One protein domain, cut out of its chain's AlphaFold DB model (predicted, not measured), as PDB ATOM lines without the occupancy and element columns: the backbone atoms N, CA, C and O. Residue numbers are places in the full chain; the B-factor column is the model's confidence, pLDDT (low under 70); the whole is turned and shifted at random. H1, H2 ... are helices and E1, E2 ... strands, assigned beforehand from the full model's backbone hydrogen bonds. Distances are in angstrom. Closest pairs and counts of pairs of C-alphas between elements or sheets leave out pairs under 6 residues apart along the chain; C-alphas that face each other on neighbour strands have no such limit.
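This is residues 148 to 258 of the 262 residues of an uncharacterized protein of Coprococcus sp. AF38-1 (UniProt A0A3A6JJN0). Two antiparallel sheets lie face to face as a sandwich: a twisted, curled sheet of five strands, E2 to E6, and a smaller sheet made by E1, E8 and E7, their strands crossed at 43 degrees and their facing edges close to each other at E6 and E7 and at E1 and E2. The helix H1 packs with its first half on E4 and then reaches past the end of the sandwich, where the short H2 and the link between the two helices make one tip of the long axis. The printed part has 111 residues with two named helices and eight named strands, in the order E1 E2 E3 H1 H2 E4 E5 E6 E7 E8; the sheet orders are E2 E3 E4 E5 E6 and E1 E8 E7, and the class is mixed, helices and strands. The whole is compact, with a radius of gyration of the C-alphas of 14.3 A, and elongated, with spans of 48 by 27 by 20 A.

E1 holds residues 149 to 152 and begins with C-alpha 149 at (174.404, 180.654, 216.523). E2 holds residues 158 to 160 and E3 residues 165 to 169. H1, residues 172 to 187, is the longest helix, with 22.6 A from first to last C-alpha; C-alpha 172 is at (190.444, 185.242, 219.788). H2 holds residues 193 to 196. E4, residues 198 to 207, measures 28.3 A, and E5, residues 210 to 219, measures 29.1 A. E6 holds residues 226 to 229. E7, residues 235 to 245, is the longest strand at 29.5 A. E8, residues 250 to 258, measures 25.4 A and ends with C-alpha 258 at (172.247, 171.795, 223.683).

In the five-stranded sheet E2 and E6 are the edge strands. E2 and E3 form a hairpin, with N 159 and O 167 2.9 A apart. E3 and E4 are antiparallel at 153 degrees, with N 168 and O 204 at 2.8 A. E4, E5 and E6 form a meander, each strand the antiparallel neighbour of the one before: N 203 and O 214 are 2.8 A apart, and so are N 215 and O 228. In the other sheet E1 and E8 are antiparallel at 154 degrees, with N 151 and O 253 at 3.0 A. E7 and E8 form a hairpin, with N 254 and O 241 at 2.9 A. In the sandwich, two sheets face to face, the facing parts are 9.5 A centre to centre and their best planes 23 degrees apart. The closest C-alphas of E6 and E7, Thr 227 and Gln 238, are 5.6 A apart, and those of E1 and E2, Ile 151 and Leu 159, 6.6 A. E4 and E7 are apart, but only just, at 8.4 A. H1 is on the larger sheet at a height of 11.0 A, over E4 and along the strands, at 24 degrees to E4 on the local plane; their closest C-alphas are those of Met 175 and Leu 201, 6.7 A. H1 only grazes the smaller sheet, with residues 172 to 179. With residues 182 to 186 alone H1 touches H2, the closest C-alphas being those of Cys 182 and Ala 193, 5.1 A. H2 only grazes the larger sheet, with residues 194 to 196. In H1 every O i to N i+4 pair is within hydrogen-bond range; H2 is too short for such a pair.

The two C-alphas farthest apart, those of Asn 189 and Met 208, are 48.5 A from each other. The first and last printed C-alphas, of Val 148 and Glu 258, are 9.8 A apart. The printed part has no cut. No link is long; E5 to E6 is short, and the others are tight. The mean pLDDT of the printed part is 95.3, and no printed residue is under 70.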
ATOM      1  N   VAL A 148     172.213 176.417 215.188       94.38
ATOM      2  CA  VAL A 148     173.463 177.092 215.533       94.38
ATOM      3  C   VAL A 148     173.280 178.601 215.695       94.38
ATOM      4  O   VAL A 148     172.367 179.215 215.136       94.38
ATOM      5  N   LYS A 149     174.194 179.210 216.446       95.62
ATOM      6  CA  LYS A 149     174.404 180.654 216.523       95.62
ATOM      7  C   LYS A 149     175.743 181.018 215.910       95.62
ATOM      8  O   LYS A 149     176.693 180.257 216.023       95.62
ATOM      9  N   VAL A 150     175.826 182.185 215.289       96.50
ATOM     10  CA  VAL A 150     177.040 182.641 214.607       96.50
ATOM     11  C   VAL A 150     177.689 183.768 215.397       96.50
ATOM     12  O   VAL A 150     177.023 184.724 215.796       96.50
ATOM     13  N   ILE A 151     178.996 183.691 215.611       97.19
ATOM     14  CA  ILE A 151     179.790 184.801 216.137       97.19
ATOM     15  C   ILE A 151     180.967 185.069 215.208       97.19
ATOM     16  O   ILE A 151     181.748 184.164 214.938       97.19
ATOM     17  N   ASN A 152     181.083 186.303 214.716       97.00
ATOM     18  CA  ASN A 152     182.289 186.778 214.046       97.00
ATOM     19  C   ASN A 152     183.219 187.406 215.090       97.00
ATOM     20  O   ASN A 152     182.892 188.460 215.643       97.00
ATOM     21  N   GLY A 153     184.356 186.755 215.346       97.00
ATOM     22  CA  GLY A 153     185.309 187.158 216.379       97.00
ATOM     23  C   GLY A 153     185.891 188.558 216.173       97.00
ATOM     24  O   GLY A 153     186.139 189.248 217.160       97.00
ATOM     25  N   PHE A 154     186.026 189.016 214.921       96.56
ATOM     26  CA  PHE A 154     186.493 190.375 214.620       96.56
ATOM     27  C   PHE A 154     185.494 191.450 215.057       96.56
ATOM     28  O   PHE A 154     185.895 192.525 215.493       96.56
ATOM     29  N   LYS A 155     184.186 191.158 215.001       95.81
ATOM     30  CA  LYS A 155     183.141 192.125 215.378       95.81
ATOM     31  C   LYS A 155     182.790 192.066 216.859       95.81
ATOM     32  O   LYS A 155     182.454 193.084 217.459       95.81
ATOM     33  N   LYS A 156     182.797 190.869 217.447       96.62
ATOM     34  CA  LYS A 156     182.507 190.655 218.869       96.62
ATOM     35  C   LYS A 156     183.056 189.315 219.339       96.62
ATOM     36  O   LYS A 156     182.996 188.321 218.627       96.62
ATOM     37  N   THR A 157     183.464 189.262 220.600       97.62
ATOM     38  CA  THR A 157     183.903 188.022 221.257       97.62
ATOM     39  C   THR A 157     182.854 187.437 222.195       97.62
ATOM     40  O   THR A 157     183.043 186.335 222.688       97.62
ATOM     41  N   LYS A 158     181.726 188.121 222.423       97.62
ATOM     42  CA  LYS A 158     180.619 187.652 223.273       97.62
ATOM     43  C   LYS A 158     179.332 187.477 222.483       97.62
ATOM     44  O   LYS A 158     178.980 188.324 221.656       97.62
ATOM     45  N   LEU A 159     178.598 186.409 222.773       96.88
ATOM     46  CA  LEU A 159     177.314 186.113 222.151       96.88
ATOM     47  C   LEU A 159     176.338 185.498 223.152       96.88
ATOM     48  O   LEU A 159     176.557 184.414 223.689       96.88
ATOM     49  N   LYS A 160     175.189 186.153 223.309       95.75
ATOM     50  CA  LYS A 160     174.036 185.587 224.002       95.75
ATOM     51  C   LYS A 160     173.372 184.521 223.124       95.75
ATOM     52  O   LYS A 160     172.876 184.837 222.042       95.75
ATOM     53  N   ILE A 161     173.349 183.279 223.600       94.75
ATOM     54  CA  ILE A 161     172.737 182.136 222.909       94.75
ATOM     55  C   ILE A 161     171.223 182.134 223.140       94.75
ATOM     56  O   ILE A 161     170.439 182.037 222.193       94.75
ATOM     57  N   ASP A 162     170.819 182.313 224.400       93.25
ATOM     58  CA  ASP A 162     169.428 182.392 224.845       93.25
ATOM     59  C   ASP A 162     169.305 183.270 226.109       93.25
ATOM     60  O   ASP A 162     170.234 183.981 226.485       93.25
ATOM     61  N   LYS A 163     168.141 183.275 226.775       94.00
ATOM     62  CA  LYS A 163     167.890 184.096 227.974       94.00
ATOM     63  C   LYS A 163     168.875 183.863 229.135       94.00
ATOM     64  O   LYS A 163     169.130 184.815 229.869       94.00
ATOM     65  N   ASN A 164     169.404 182.652 229.274       96.19
ATOM     66  CA  ASN A 164     170.199 182.160 230.398       96.19
ATOM     67  C   ASN A 164     171.625 181.752 230.007       96.19
ATOM     68  O   ASN A 164     172.408 181.448 230.909       96.19
ATOM     69  N   THR A 165     171.933 181.730 228.709       97.19
ATOM     70  CA  THR A 165     173.183 181.194 228.164       97.19
ATOM     71  C   THR A 165     173.926 182.246 227.340       97.19
ATOM     72  O   THR A 165     173.362 182.837 226.414       97.19
ATOM     73  N   GLU A 166     175.205 182.449 227.636       98.00
ATOM     74  CA  GLU A 166     176.134 183.300 226.884       98.00
ATOM     75  C   GLU A 166     177.458 182.563 226.672       98.00
ATOM     76  O   GLU A 166     177.896 181.823 227.550       98.00
ATOM     77  N   ILE A 167     178.091 182.776 225.521       98.06
ATOM     78  CA  ILE A 167     179.430 182.276 225.219       98.06
ATOM     79  C   ILE A 167     180.385 183.432 224.911       98.06
ATOM     80  O   ILE A 167     180.000 184.424 224.287       98.06
ATOM     81  N   GLU A 168     181.631 183.294 225.350       98.50
ATOM     82  CA  GLU A 168     182.716 184.252 225.159       98.50
ATOM     83  C   GLU A 168     183.961 183.565 224.579       98.50
ATOM     84  O   GLU A 168     184.364 182.500 225.046       98.50
ATOM     85  N   LEU A 169     184.576 184.204 223.581       98.50
ATOM     86  CA  LEU A 169     185.854 183.845 222.970       98.50
ATOM     87  C   LEU A 169     186.977 184.552 223.741       98.50
ATOM     88  O   LEU A 169     187.139 185.767 223.623       98.50
ATOM     89  N   LEU A 170     187.743 183.815 224.543       98.56
ATOM     90  CA  LEU A 170     188.673 184.411 225.511       98.56
ATOM     91  C   LEU A 170     190.017 184.824 224.904       98.56
ATOM     92  O   LEU A 170     190.630 185.778 225.372       98.56
ATOM     93  N   ASN A 171     190.492 184.108 223.885       98.12
ATOM     94  CA  ASN A 171     191.803 184.329 223.267       98.12
ATOM     95  C   ASN A 171     191.710 184.442 221.737       98.12
ATOM     96  O   ASN A 171     192.562 183.937 221.012       98.12
ATOM     97  N   PHE A 172     190.664 185.102 221.231       97.75
ATOM     98  CA  PHE A 172     190.444 185.242 219.788       97.75
ATOM     99  C   PHE A 172     191.651 185.849 219.047       97.75
ATOM    100  O   PHE A 172     191.992 185.385 217.963       97.75
ATOM    101  N   SER A 173     192.361 186.809 219.650       96.69
ATOM    102  CA  SER A 173     193.590 187.381 219.078       96.69
ATOM    103  C   SER A 173     194.664 186.331 218.783       96.69
ATOM    104  O   SER A 173     195.346 186.418 217.768       96.69
ATOM    105  N   ASP A 174     194.788 185.305 219.629       96.88
ATOM    106  CA  ASP A 174     195.763 184.230 219.435       96.88
ATOM    107  C   ASP A 174     195.396 183.349 218.241       96.88
ATOM    108  O   ASP A 174     196.282 182.840 217.555       96.88
ATOM    109  N   MET A 175     194.094 183.177 217.994       96.56
ATOM    110  CA  MET A 175     193.592 182.462 216.823       96.56
ATOM    111  C   MET A 175     193.874 183.241 215.539       96.56
ATOM    112  O   MET A 175     194.227 182.632 214.532       96.56
ATOM    113  N   VAL A 176     193.740 184.574 215.572       96.38
ATOM    114  CA  VAL A 176     194.054 185.449 214.432       96.38
ATOM    115  C   VAL A 176     195.543 185.397 214.107       96.38
ATOM    116  O   VAL A 176     195.886 185.123 212.962       96.38
ATOM    117  N   MET A 177     196.423 185.555 215.103       95.94
ATOM    118  CA  MET A 177     197.877 185.483 214.888       95.94
ATOM    119  C   MET A 177     198.304 184.149 214.258       95.94
ATOM    120  O   MET A 177     199.137 184.116 213.356       95.94
ATOM    121  N   GLU A 178     197.721 183.034 214.709       96.31
ATOM    122  CA  GLU A 178     198.027 181.717 214.144       96.31
ATOM    123  C   GLU A 178     197.513 181.564 212.705       96.31
ATOM    124  O   GLU A 178     198.178 180.971 211.852       96.31
ATOM    125  N   ALA A 179     196.347 182.134 212.410       95.50
ATOM    126  CA  ALA A 179     195.797 182.133 211.065       95.50
ATOM    127  C   ALA A 179     196.624 182.995 210.100       95.50
ATOM    128  O   ALA A 179     196.886 182.573 208.975       95.50
ATOM    129  N   GLU A 180     197.092 184.161 210.550       95.56
ATOM    130  CA  GLU A 180     198.006 185.019 209.793       95.56
ATOM    131  C   GLU A 180     199.335 184.311 209.518       95.56
ATOM    132  O   GLU A 180     199.781 184.292 208.372       95.56
ATOM    133  N   ARG A 181     199.912 183.624 210.513       95.88
ATOM    134  CA  ARG A 181     201.108 182.786 210.326       95.88
ATOM    135  C   ARG A 181     200.900 181.740 209.227       95.88
ATOM    136  O   ARG A 181     201.757 181.579 208.354       95.88
ATOM    137  N   CYS A 182     199.776 181.020 209.259       95.31
ATOM    138  CA  CYS A 182     199.452 180.010 208.248       95.31
ATOM    139  C   CYS A 182     199.282 180.638 206.860       95.31
ATOM    140  O   CYS A 182     199.847 180.142 205.887       95.31
ATOM    141  N   LYS A 183     198.563 181.760 206.768       94.31
ATOM    142  CA  LYS A 183     198.401 182.522 205.527       94.31
ATOM    143  C   LYS A 183     199.748 182.974 204.957       94.31
ATOM    144  O   LYS A 183     200.005 182.766 203.775       94.31
ATOM    145  N   GLU A 184     200.621 183.562 205.772       95.06
ATOM    146  CA  GLU A 184     201.951 183.998 205.335       95.06
ATOM    147  C   GLU A 184     202.810 182.838 204.825       95.06
ATOM    148  O   GLU A 184     203.520 182.998 203.832       95.06
ATOM    149  N   SER A 185     202.755 181.675 205.485       94.94
ATOM    150  CA  SER A 185     203.462 180.470 205.027       94.94
ATOM    151  C   SER A 185     202.901 179.982 203.688       94.94
ATOM    152  O   SER A 185     203.657 179.746 202.747       94.94
ATOM    153  N   TYR A 186     201.571 179.937 203.553       93.81
ATOM    154  CA  TYR A 186     200.906 179.561 202.307       93.81
ATOM    155  C   TYR A 186     201.302 180.468 201.133       93.81
ATOM    156  O   TYR A 186     201.668 179.981 200.065       93.81
ATOM    157  N   LEU A 187     201.330 181.788 201.349       94.25
ATOM    158  CA  LEU A 187     201.773 182.767 200.347       94.25
ATOM    159  C   LEU A 187     203.258 182.616 199.964       94.25
ATOM    160  O   LEU A 187     203.669 183.079 198.902       94.25
ATOM    161  N   LYS A 188     204.064 181.945 200.795       95.81
ATOM    162  CA  LYS A 188     205.462 181.576 200.511       95.81
ATOM    163  C   LYS A 188     205.591 180.181 199.876       95.81
ATOM    164  O   LYS A 188     206.677 179.607 199.893       95.81
ATOM    165  N   ASN A 189     204.516 179.677 199.264       93.75
ATOM    166  CA  ASN A 189     204.413 178.382 198.578       93.75
ATOM    167  C   ASN A 189     204.453 177.142 199.487       93.75
ATOM    168  O   ASN A 189     204.753 176.045 199.015       93.75
ATOM    169  N   ASP A 190     204.120 177.280 200.771       94.50
ATOM    170  CA  ASP A 190     203.856 176.126 201.634       94.50
ATOM    171  C   ASP A 190     202.380 175.715 201.538       94.50
ATOM    172  O   ASP A 190     201.521 176.183 202.289       94.50
ATOM    173  N   SER A 191     202.073 174.809 200.609       91.31
ATOM    174  CA  SER A 191     200.710 174.295 200.417       91.31
ATOM    175  C   SER A 191     200.152 173.559 201.642       91.31
ATOM    176  O   SER A 191     198.937 173.404 201.756       91.31
ATOM    177  N   ASN A 192     201.012 173.150 202.581       93.06
ATOM    178  CA  ASN A 192     200.629 172.452 203.804       93.06
ATOM    179  C   ASN A 192     200.468 173.384 205.010       93.06
ATOM    180  O   ASN A 192     200.118 172.900 206.087       93.06
ATOM    181  N   ALA A 193     200.653 174.698 204.864       94.06
ATOM    182  CA  ALA A 193     200.626 175.645 205.978       94.06
ATOM    183  C   ALA A 193     199.406 175.470 206.902       94.06
ATOM    184  O   ALA A 193     199.547 175.357 208.118       94.06
ATOM    185  N   TRP A 194     198.205 175.342 206.332       93.94
ATOM    186  CA  TRP A 194     196.961 175.163 207.093       93.94
ATOM    187  C   TRP A 194     196.827 173.807 207.791       93.94
ATOM    188  O   TRP A 194     196.113 173.703 208.787       93.94
ATOM    189  N   SER A 195     197.534 172.780 207.315       93.69
ATOM    190  CA  SER A 195     197.630 171.486 208.002       93.69
ATOM    191  C   SER A 195     198.543 171.535 209.230       93.69
ATOM    192  O   SER A 195     198.603 170.573 209.987       93.69
ATOM    193  N   THR A 196     199.232 172.658 209.455       94.00
ATOM    194  CA  THR A 196     200.028 172.918 210.668       94.00
ATOM    195  C   THR A 196     199.292 173.785 211.685       94.00
ATOM    196  O   THR A 196     199.863 174.113 212.721       94.00
ATOM    197  N   PHE A 197     198.046 174.176 211.396       95.75
ATOM    198  CA  PHE A 197     197.243 174.964 212.321       95.75
ATOM    199  C   PHE A 197     196.913 174.110 213.552       95.75
ATOM    200  O   PHE A 197     196.095 173.186 213.472       95.75
ATOM    201  N   ASP A 198     197.566 174.415 214.671       93.81
ATOM    202  CA  ASP A 198     197.391 173.734 215.955       93.81
ATOM    203  C   ASP A 198     197.177 174.772 217.062       93.81
ATOM    204  O   ASP A 198     198.113 175.418 217.552       93.81
ATOM    205  N   LYS A 199     195.907 175.018 217.392       96.38
ATOM    206  CA  LYS A 199     195.526 176.061 218.345       96.38
ATOM    207  C   LYS A 199     194.234 175.724 219.065       96.38
ATOM    208  O   LYS A 199     193.296 175.182 218.489       96.38
ATOM    209  N   ALA A 200     194.167 176.126 220.327       97.56
ATOM    210  CA  ALA A 200     192.961 176.047 221.128       97.56
ATOM    211  C   ALA A 200     192.330 177.437 221.287       97.56
ATOM    212  O   ALA A 200     192.950 178.364 221.824       97.56
ATOM    213  N   LEU A 201     191.081 177.565 220.842       98.38
ATOM    214  CA  LEU A 201     190.231 178.704 221.163       98.38
ATOM    215  C   LEU A 201     189.613 178.464 222.537       98.38
ATOM    216  O   LEU A 201     188.751 177.603 222.690       98.38
ATOM    217  N   LYS A 202     190.036 179.242 223.524       98.50
ATOM    218  CA  LYS A 202     189.504 179.236 224.882       98.50
ATOM    219  C   LYS A 202     188.119 179.862 224.902       98.50
ATOM    220  O   LYS A 202     187.906 180.965 224.395       98.50
ATOM    221  N   LEU A 203     187.191 179.157 225.526       98.56
ATOM    222  CA  LEU A 203     185.785 179.501 225.610       98.56
ATOM    223  C   LEU A 203     185.379 179.649 227.073       98.56
ATOM    224  O   LEU A 203     185.775 178.860 227.933       98.56
ATOM    225  N   LYS A 204     184.531 180.638 227.340       98.44
ATOM    226  CA  LYS A 204     183.769 180.719 228.585       98.44
ATOM    227  C   LYS A 204     182.290 180.655 228.268       98.44
ATOM    228  O   LYS A 204     181.790 181.451 227.478       98.44
ATOM    229  N   LEU A 205     181.591 179.733 228.908       98.25
ATOM    230  CA  LEU A 205     180.145 179.610 228.856       98.25
ATOM    231  C   LEU A 205     179.561 180.079 230.188       98.25
ATOM    232  O   LEU A 205     179.861 179.516 231.236       98.25
ATOM    233  N   THR A 206     178.684 181.074 230.146       98.06
ATOM    234  CA  THR A 206     177.885 181.480 231.303       98.06
ATOM    235  C   THR A 206     176.493 180.884 231.161       98.06
ATOM    236  O   THR A 206     175.734 181.307 230.290       98.06
ATOM    237  N   TYR A 207     176.132 179.932 232.021       97.12
ATOM    238  CA  TYR A 207     174.802 179.325 232.063       97.12
ATOM    239  C   TYR A 207     174.178 179.495 233.445       97.12
ATOM    240  O   TYR A 207     174.771 179.124 234.457       97.12
ATOM    241  N   MET A 208     172.978 180.079 233.510       95.12
ATOM    242  CA  MET A 208     172.266 180.313 234.778       95.12
ATOM    243  C   MET A 208     173.133 181.052 235.821       95.12
ATOM    244  O   MET A 208     173.069 180.768 237.016       95.12
ATOM    245  N   LYS A 209     173.935 182.026 235.356       94.50
ATOM    246  CA  LYS A 209     174.903 182.818 236.146       94.50
ATOM    247  C   LYS A 209     176.096 182.031 236.717       94.50
ATOM    248  O   LYS A 209     176.827 182.581 237.535       94.50
ATOM    249  N   LYS A 210     176.301 180.779 236.308       97.25
ATOM    250  CA  LYS A 210     177.517 180.007 236.589       97.25
ATOM    251  C   LYS A 210     178.414 179.995 235.359       97.25
ATOM    252  O   LYS A 210     177.908 179.942 234.240       97.25
ATOM    253  N   GLU A 211     179.718 180.057 235.581       97.81
ATOM    254  CA  GLU A 211     180.724 180.035 234.522       97.81
ATOM    255  C   GLU A 211     181.300 178.624 234.379       97.81
ATOM    256  O   GLU A 211     181.545 177.941 235.374       97.81
ATOM    257  N   TYR A 212     181.499 178.212 233.134       98.00
ATOM    258  CA  TYR A 212     182.114 176.954 232.738       98.00
ATOM    259  C   TYR A 212     183.150 177.258 231.668       98.00
ATOM    260  O   TYR A 212     182.887 178.054 230.760       98.00
ATOM    261  N   TYR A 213     184.313 176.635 231.765       98.25
ATOM    262  CA  TYR A 213     185.404 176.866 230.836       98.25
ATOM    263  C   TYR A 213     185.582 175.660 229.925       98.25
ATOM    264  O   TYR A 213     185.194 174.529 230.230       98.25
ATOM    265  N   GLY A 214     186.111 175.936 228.747       97.88
ATOM    266  CA  GLY A 214     186.349 174.930 227.738       97.88
ATOM    267  C   GLY A 214     187.209 175.475 226.622       97.88
ATOM    268  O   GLY A 214     187.611 176.639 226.626       97.88
ATOM    269  N   GLU A 215     187.487 174.624 225.652       98.06
ATOM    270  CA  GLU A 215     188.313 174.946 224.504       98.06
ATOM    271  C   GLU A 215     187.741 174.284 223.248       98.06
ATOM    272  O   GLU A 215     187.224 173.167 223.291       98.06
ATOM    273  N   ALA A 216     187.834 174.979 222.117       97.81
ATOM    274  CA  ALA A 216     187.715 174.375 220.799       97.81
ATOM    275  C   ALA A 216     189.124 174.140 220.252       97.81
ATOM    276  O   ALA A 216     189.866 175.094 220.008       97.81
ATOM    277  N   VAL A 217     189.492 172.873 220.092       97.50
ATOM    278  CA  VAL A 217     190.843 172.437 219.749       97.50
ATOM    279  C   VAL A 217     190.919 172.155 218.255       97.50
ATOM    280  O   VAL A 217     190.256 171.250 217.742       97.50
ATOM    281  N   TYR A 218     191.723 172.949 217.558       96.75
ATOM    282  CA  TYR A 218     192.023 172.819 216.139       96.75
ATOM    283  C   TYR A 218     193.355 172.094 216.006       96.75
ATOM    284  O   TYR A 218     194.355 172.597 216.504       96.75
ATOM    285  N   GLN A 219     193.365 170.925 215.366       93.00
ATOM    286  CA  GLN A 219     194.559 170.093 215.201       93.00
ATOM    287  C   GLN A 219     194.729 169.724 213.734       93.00
ATOM    288  O   GLN A 219     193.967 168.928 213.183       93.00
ATOM    289  N   GLY A 220     195.718 170.337 213.094       90.12
ATOM    290  CA  GLY A 220     196.010 170.132 211.681       90.12
ATOM    291  C   GLY A 220     194.919 170.642 210.739       90.12
ATOM    292  O   GLY A 220     194.747 170.128 209.632       90.12
ATOM    293  N   SER A 221     194.141 171.631 211.183       89.25
ATOM    294  CA  SER A 221     193.099 172.274 210.386       89.25
ATOM    295  C   SER A 221     192.711 173.617 210.990       89.25
ATOM    296  O   SER A 221     192.384 173.681 212.165       89.25
ATOM    297  N   GLY A 222     192.648 174.677 210.179       86.62
ATOM    298  CA  GLY A 222     192.136 175.984 210.618       86.62
ATOM    299  C   GLY A 222     190.606 176.085 210.694       86.62
ATOM    300  O   GLY A 222     190.081 177.112 211.112       86.62
ATOM    301  N   THR A 223     189.868 175.053 210.267       90.50
ATOM    302  CA  THR A 223     188.397 175.115 210.131       90.50
ATOM    303  C   THR A 223     187.653 173.973 210.815       90.50
ATOM    304  O   THR A 223     186.453 174.096 211.068       90.50
ATOM    305  N   LYS A 224     188.339 172.873 211.144       92.38
ATOM    306  CA  LYS A 224     187.775 171.741 211.887       92.38
ATOM    307  C   LYS A 224     188.347 171.714 213.296       92.38
ATOM    308  O   LYS A 224     189.558 171.784 213.476       92.38
ATOM    309  N   CYS A 225     187.472 171.557 214.277       96.00
ATOM    310  CA  CYS A 225     187.850 171.406 215.673       96.00
ATOM    311  C   CYS A 225     186.926 170.413 216.375       96.00
ATOM    312  O   CYS A 225     185.864 170.055 215.863       96.00
ATOM    313  N   TYR A 226     187.333 169.995 217.566       95.44
ATOM    314  CA  TYR A 226     186.444 169.400 218.555       95.44
ATOM    315  C   TYR A 226     186.410 170.297 219.790       95.44
ATOM    316  O   TYR A 226     187.346 171.050 220.053       95.44
ATOM    317  N   THR A 227     185.318 170.238 220.539       96.62
ATOM    318  CA  THR A 227     185.118 171.047 221.741       96.62
ATOM    319  C   THR A 227     185.221 170.192 222.993       96.62
ATOM    320  O   THR A 227     184.708 169.076 223.046       96.62
ATOM    321  N   VAL A 228     185.870 170.737 224.018       95.69
ATOM    322  CA  VAL A 228     185.991 170.132 225.346       95.69
ATOM    323  C   VAL A 228     185.602 171.184 226.372       95.69
ATOM    324  O   VAL A 228     186.068 172.314 226.299       95.69
ATOM    325  N   PHE A 229     184.735 170.832 227.313       95.81
ATOM    326  CA  PHE A 229     184.323 171.695 228.422       95.81
ATOM    327  C   PHE A 229     184.461 170.937 229.734       95.81
ATOM    328  O   PHE A 229     184.446 169.706 229.730       95.81
ATOM    329  N   ASP A 230     184.535 171.678 230.841       90.94
ATOM    330  CA  ASP A 230     184.524 171.120 232.193       90.94
ATOM    331  C   ASP A 230     183.419 170.060 232.359       90.94
ATOM    332  O   ASP A 230     182.271 170.272 231.950       90.94
ATOM    333  N   ASP A 231     183.723 168.946 233.033       89.31
ATOM    334  CA  ASP A 231     182.772 167.839 233.237       89.31
ATOM    335  C   ASP A 231     181.464 168.300 233.899       89.31
ATOM    336  O   ASP A 231     180.380 167.794 233.600       89.31
ATOM    337  N   GLN A 232     181.561 169.321 234.756       93.19
ATOM    338  CA  GLN A 232     180.438 169.921 235.478       93.19
ATOM    339  C   GLN A 232     179.543 170.813 234.603       93.19
ATOM    340  O   GLN A 232     178.488 171.254 235.068       93.19
ATOM    341  N   CYS A 233     179.945 171.114 233.364       94.56
ATOM    342  CA  CYS A 233     179.136 171.889 232.432       94.56
ATOM    343  C   CYS A 233     177.861 171.107 232.076       94.56
ATOM    344  O   CYS A 233     177.961 169.990 231.562       94.56
ATOM    345  N   PRO A 234     176.656 171.658 232.312       94.81
ATOM    346  CA  PRO A 234     175.402 170.951 232.045       94.81
ATOM    347  C   PRO A 234     175.005 170.967 230.560       94.81
ATOM    348  O   PRO A 234     174.029 170.323 230.177       94.81
ATOM    349  N   LEU A 235     175.727 171.717 229.722       95.94
ATOM    350  CA  LEU A 235     175.436 171.865 228.299       95.94
ATOM    351  C   LEU A 235     176.520 171.188 227.455       95.94
ATOM    352  O   LEU A 235     177.700 171.189 227.804       95.94
ATOM    353  N   ASN A 236     176.105 170.627 226.326       95.25
ATOM    354  CA  ASN A 236     176.987 170.259 225.234       95.25
ATOM    355  C   ASN A 236     177.177 171.488 224.339       95.25
ATOM    356  O   ASN A 236     176.204 172.037 223.821       95.25
ATOM    357  N   VAL A 237     178.423 171.924 224.173       96.25
ATOM    358  CA  VAL A 237     178.794 173.058 223.323       96.25
ATOM    359  C   VAL A 237     179.655 172.529 222.193       96.25
ATOM    360  O   VAL A 237     180.650 171.860 222.454       96.25
ATOM    361  N   GLN A 238     179.302 172.847 220.951       96.44
ATOM    362  CA  GLN A 238     180.029 172.419 219.758       96.44
ATOM    363  C   GLN A 238     180.225 173.586 218.796       96.44
ATOM    364  O   GLN A 238     179.296 174.353 218.553       96.44
ATOM    365  N   ILE A 239     181.417 173.693 218.210       96.50
ATOM    366  CA  ILE A 239     181.637 174.520 217.023       96.50
ATOM    367  C   ILE A 239     181.484 173.601 215.812       96.50
ATOM    368  O   ILE A 239     182.340 172.766 215.543       96.50
ATOM    369  N   THR A 240     180.361 173.716 215.107       94.31
ATOM    370  CA  THR A 240     180.004 172.806 214.006       94.31
ATOM    371  C   THR A 240     180.656 173.200 212.684       94.31
ATOM    372  O   THR A 240     180.785 172.376 211.784       94.31
ATOM    373  N   LYS A 241     181.021 174.477 212.541       93.38
ATOM    374  CA  LYS A 241     181.677 175.054 211.365       93.38
ATOM    375  C   LYS A 241     182.491 176.261 211.816       93.38
ATOM    376  O   LYS A 241     182.037 177.039 212.658       93.38
ATOM    377  N   THR A 242     183.647 176.437 211.193       95.25
ATOM    378  CA  THR A 242     184.458 177.648 211.292       95.25
ATOM    379  C   THR A 242     184.738 178.145 209.883       95.25
ATOM    380  O   THR A 242     185.158 177.372 209.023       95.25
ATOM    381  N   SER A 243     184.459 179.421 209.637       93.06
ATOM    382  CA  SER A 243     184.731 180.097 208.367       93.06
ATOM    383  C   SER A 243     185.669 181.257 208.624       93.06
ATOM    384  O   SER A 243     185.459 182.009 209.576       93.06
ATOM    385  N   MET A 244     186.681 181.412 207.782       92.00
ATOM    386  CA  MET A 244     187.733 182.391 208.001       92.00
ATOM    387  C   MET A 244     188.179 183.012 206.685       92.00
ATOM    388  O   MET A 244     188.595 182.305 205.771       92.00
ATOM    389  N   TRP A 245     188.115 184.336 206.636       90.25
ATOM    390  CA  TRP A 245     188.629 185.183 205.576       90.25
ATOM    391  C   TRP A 245     189.148 186.471 206.219       90.25
ATOM    392  O   TRP A 245     188.397 187.402 206.510       90.25
ATOM    393  N   ILE A 246     190.441 186.472 206.545       87.81
ATOM    394  CA  ILE A 246     191.057 187.484 207.416       87.81
ATOM    395  C   ILE A 246     190.993 188.872 206.769       87.81
ATOM    396  O   ILE A 246     190.734 189.856 207.449       87.81
ATOM    397  N   GLU A 247     191.180 188.944 205.450       87.06
ATOM    398  CA  GLU A 247     191.161 190.184 204.666       87.06
ATOM    399  C   GLU A 247     189.819 190.916 204.741       87.06
ATOM    400  O   GLU A 247     189.787 192.141 204.676       87.06
ATOM    401  N   ASN A 248     188.732 190.162 204.905       88.06
ATOM    402  CA  ASN A 248     187.371 190.683 204.972       88.06
ATOM    403  C   ASN A 248     186.867 190.799 206.421       88.06
ATOM    404  O   ASN A 248     185.664 190.917 206.643       88.06
ATOM    405  N   GLU A 249     187.767 190.714 207.411       92.25
ATOM    406  CA  GLU A 249     187.427 190.677 208.840       92.25
ATOM    407  C   GLU A 249     186.372 189.600 209.159       92.25
ATOM    408  O   GLU A 249     185.467 189.771 209.985       92.25
ATOM    409  N   GLU A 250     186.479 188.448 208.492       92.75
ATOM    410  CA  GLU A 250     185.601 187.311 208.714       92.75
ATOM    411  C   GLU A 250     186.325 186.210 209.478       92.75
ATOM    412  O   GLU A 250     187.207 185.535 208.957       92.75
ATOM    413  N   TYR A 251     185.910 185.972 210.720       95.81
ATOM    414  CA  TYR A 251     186.286 184.768 211.455       95.81
ATOM    415  C   TYR A 251     185.077 184.297 212.255       95.81
ATOM    416  O   TYR A 251     184.850 184.683 213.404       95.81
ATOM    417  N   LYS A 252     184.238 183.516 211.577       96.00
ATOM    418  CA  LYS A 252     182.908 183.112 212.026       96.00
ATOM    419  C   LYS A 252     182.955 181.720 212.646       96.00
ATOM    420  O   LYS A 252     183.389 180.765 212.003       96.00
ATOM    421  N   PHE A 253     182.415 181.603 213.852       97.12
ATOM    422  CA  PHE A 253     182.207 180.340 214.553       97.12
ATOM    423  C   PHE A 253     180.710 180.038 214.614       97.12
ATOM    424  O   PHE A 253     179.924 180.874 215.066       97.12
ATOM    425  N   TYR A 254     180.322 178.848 214.160       96.31
ATOM    426  CA  TYR A 254     178.945 178.361 214.181       96.31
ATOM    427  C   TYR A 254     178.791 177.436 215.383       96.31
ATOM    428  O   TYR A 254     179.339 176.338 215.412       96.31
ATOM    429  N   ILE A 255     178.087 177.916 216.399       97.06
ATOM    430  CA  ILE A 255     178.057 177.345 217.740       97.06
ATOM    431  C   ILE A 255     176.700 176.691 217.976       97.06
ATOM    432  O   ILE A 255     175.667 177.363 217.953       97.06
ATOM    433  N   LEU A 256     176.702 175.391 218.240       96.31
ATOM    434  CA  LEU A 256     175.559 174.646 218.749       96.31
ATOM    435  C   LEU A 256     175.691 174.509 220.267       96.31
ATOM    436  O   LEU A 256     176.746 174.124 220.767       96.31
ATOM    437  N   VAL A 257     174.618 174.816 220.995       95.50
ATOM    438  CA  VAL A 257     174.537 174.596 222.442       95.50
ATOM    439  C   VAL A 257     173.249 173.849 222.747       95.50
ATOM    440  O   VAL A 257     172.162 174.342 222.449       95.50
ATOM    441  N   GLU A 258     173.371 172.667 223.338       94.25
ATOM    442  CA  GLU A 258     172.247 171.795 223.683       94.25
ATOM    443  C   GLU A 258     172.406 171.272 225.117       94.25
ATOM    444  O   GLU A 258     173.504 171.256 225.668       94.25
TER     445      GLU A 258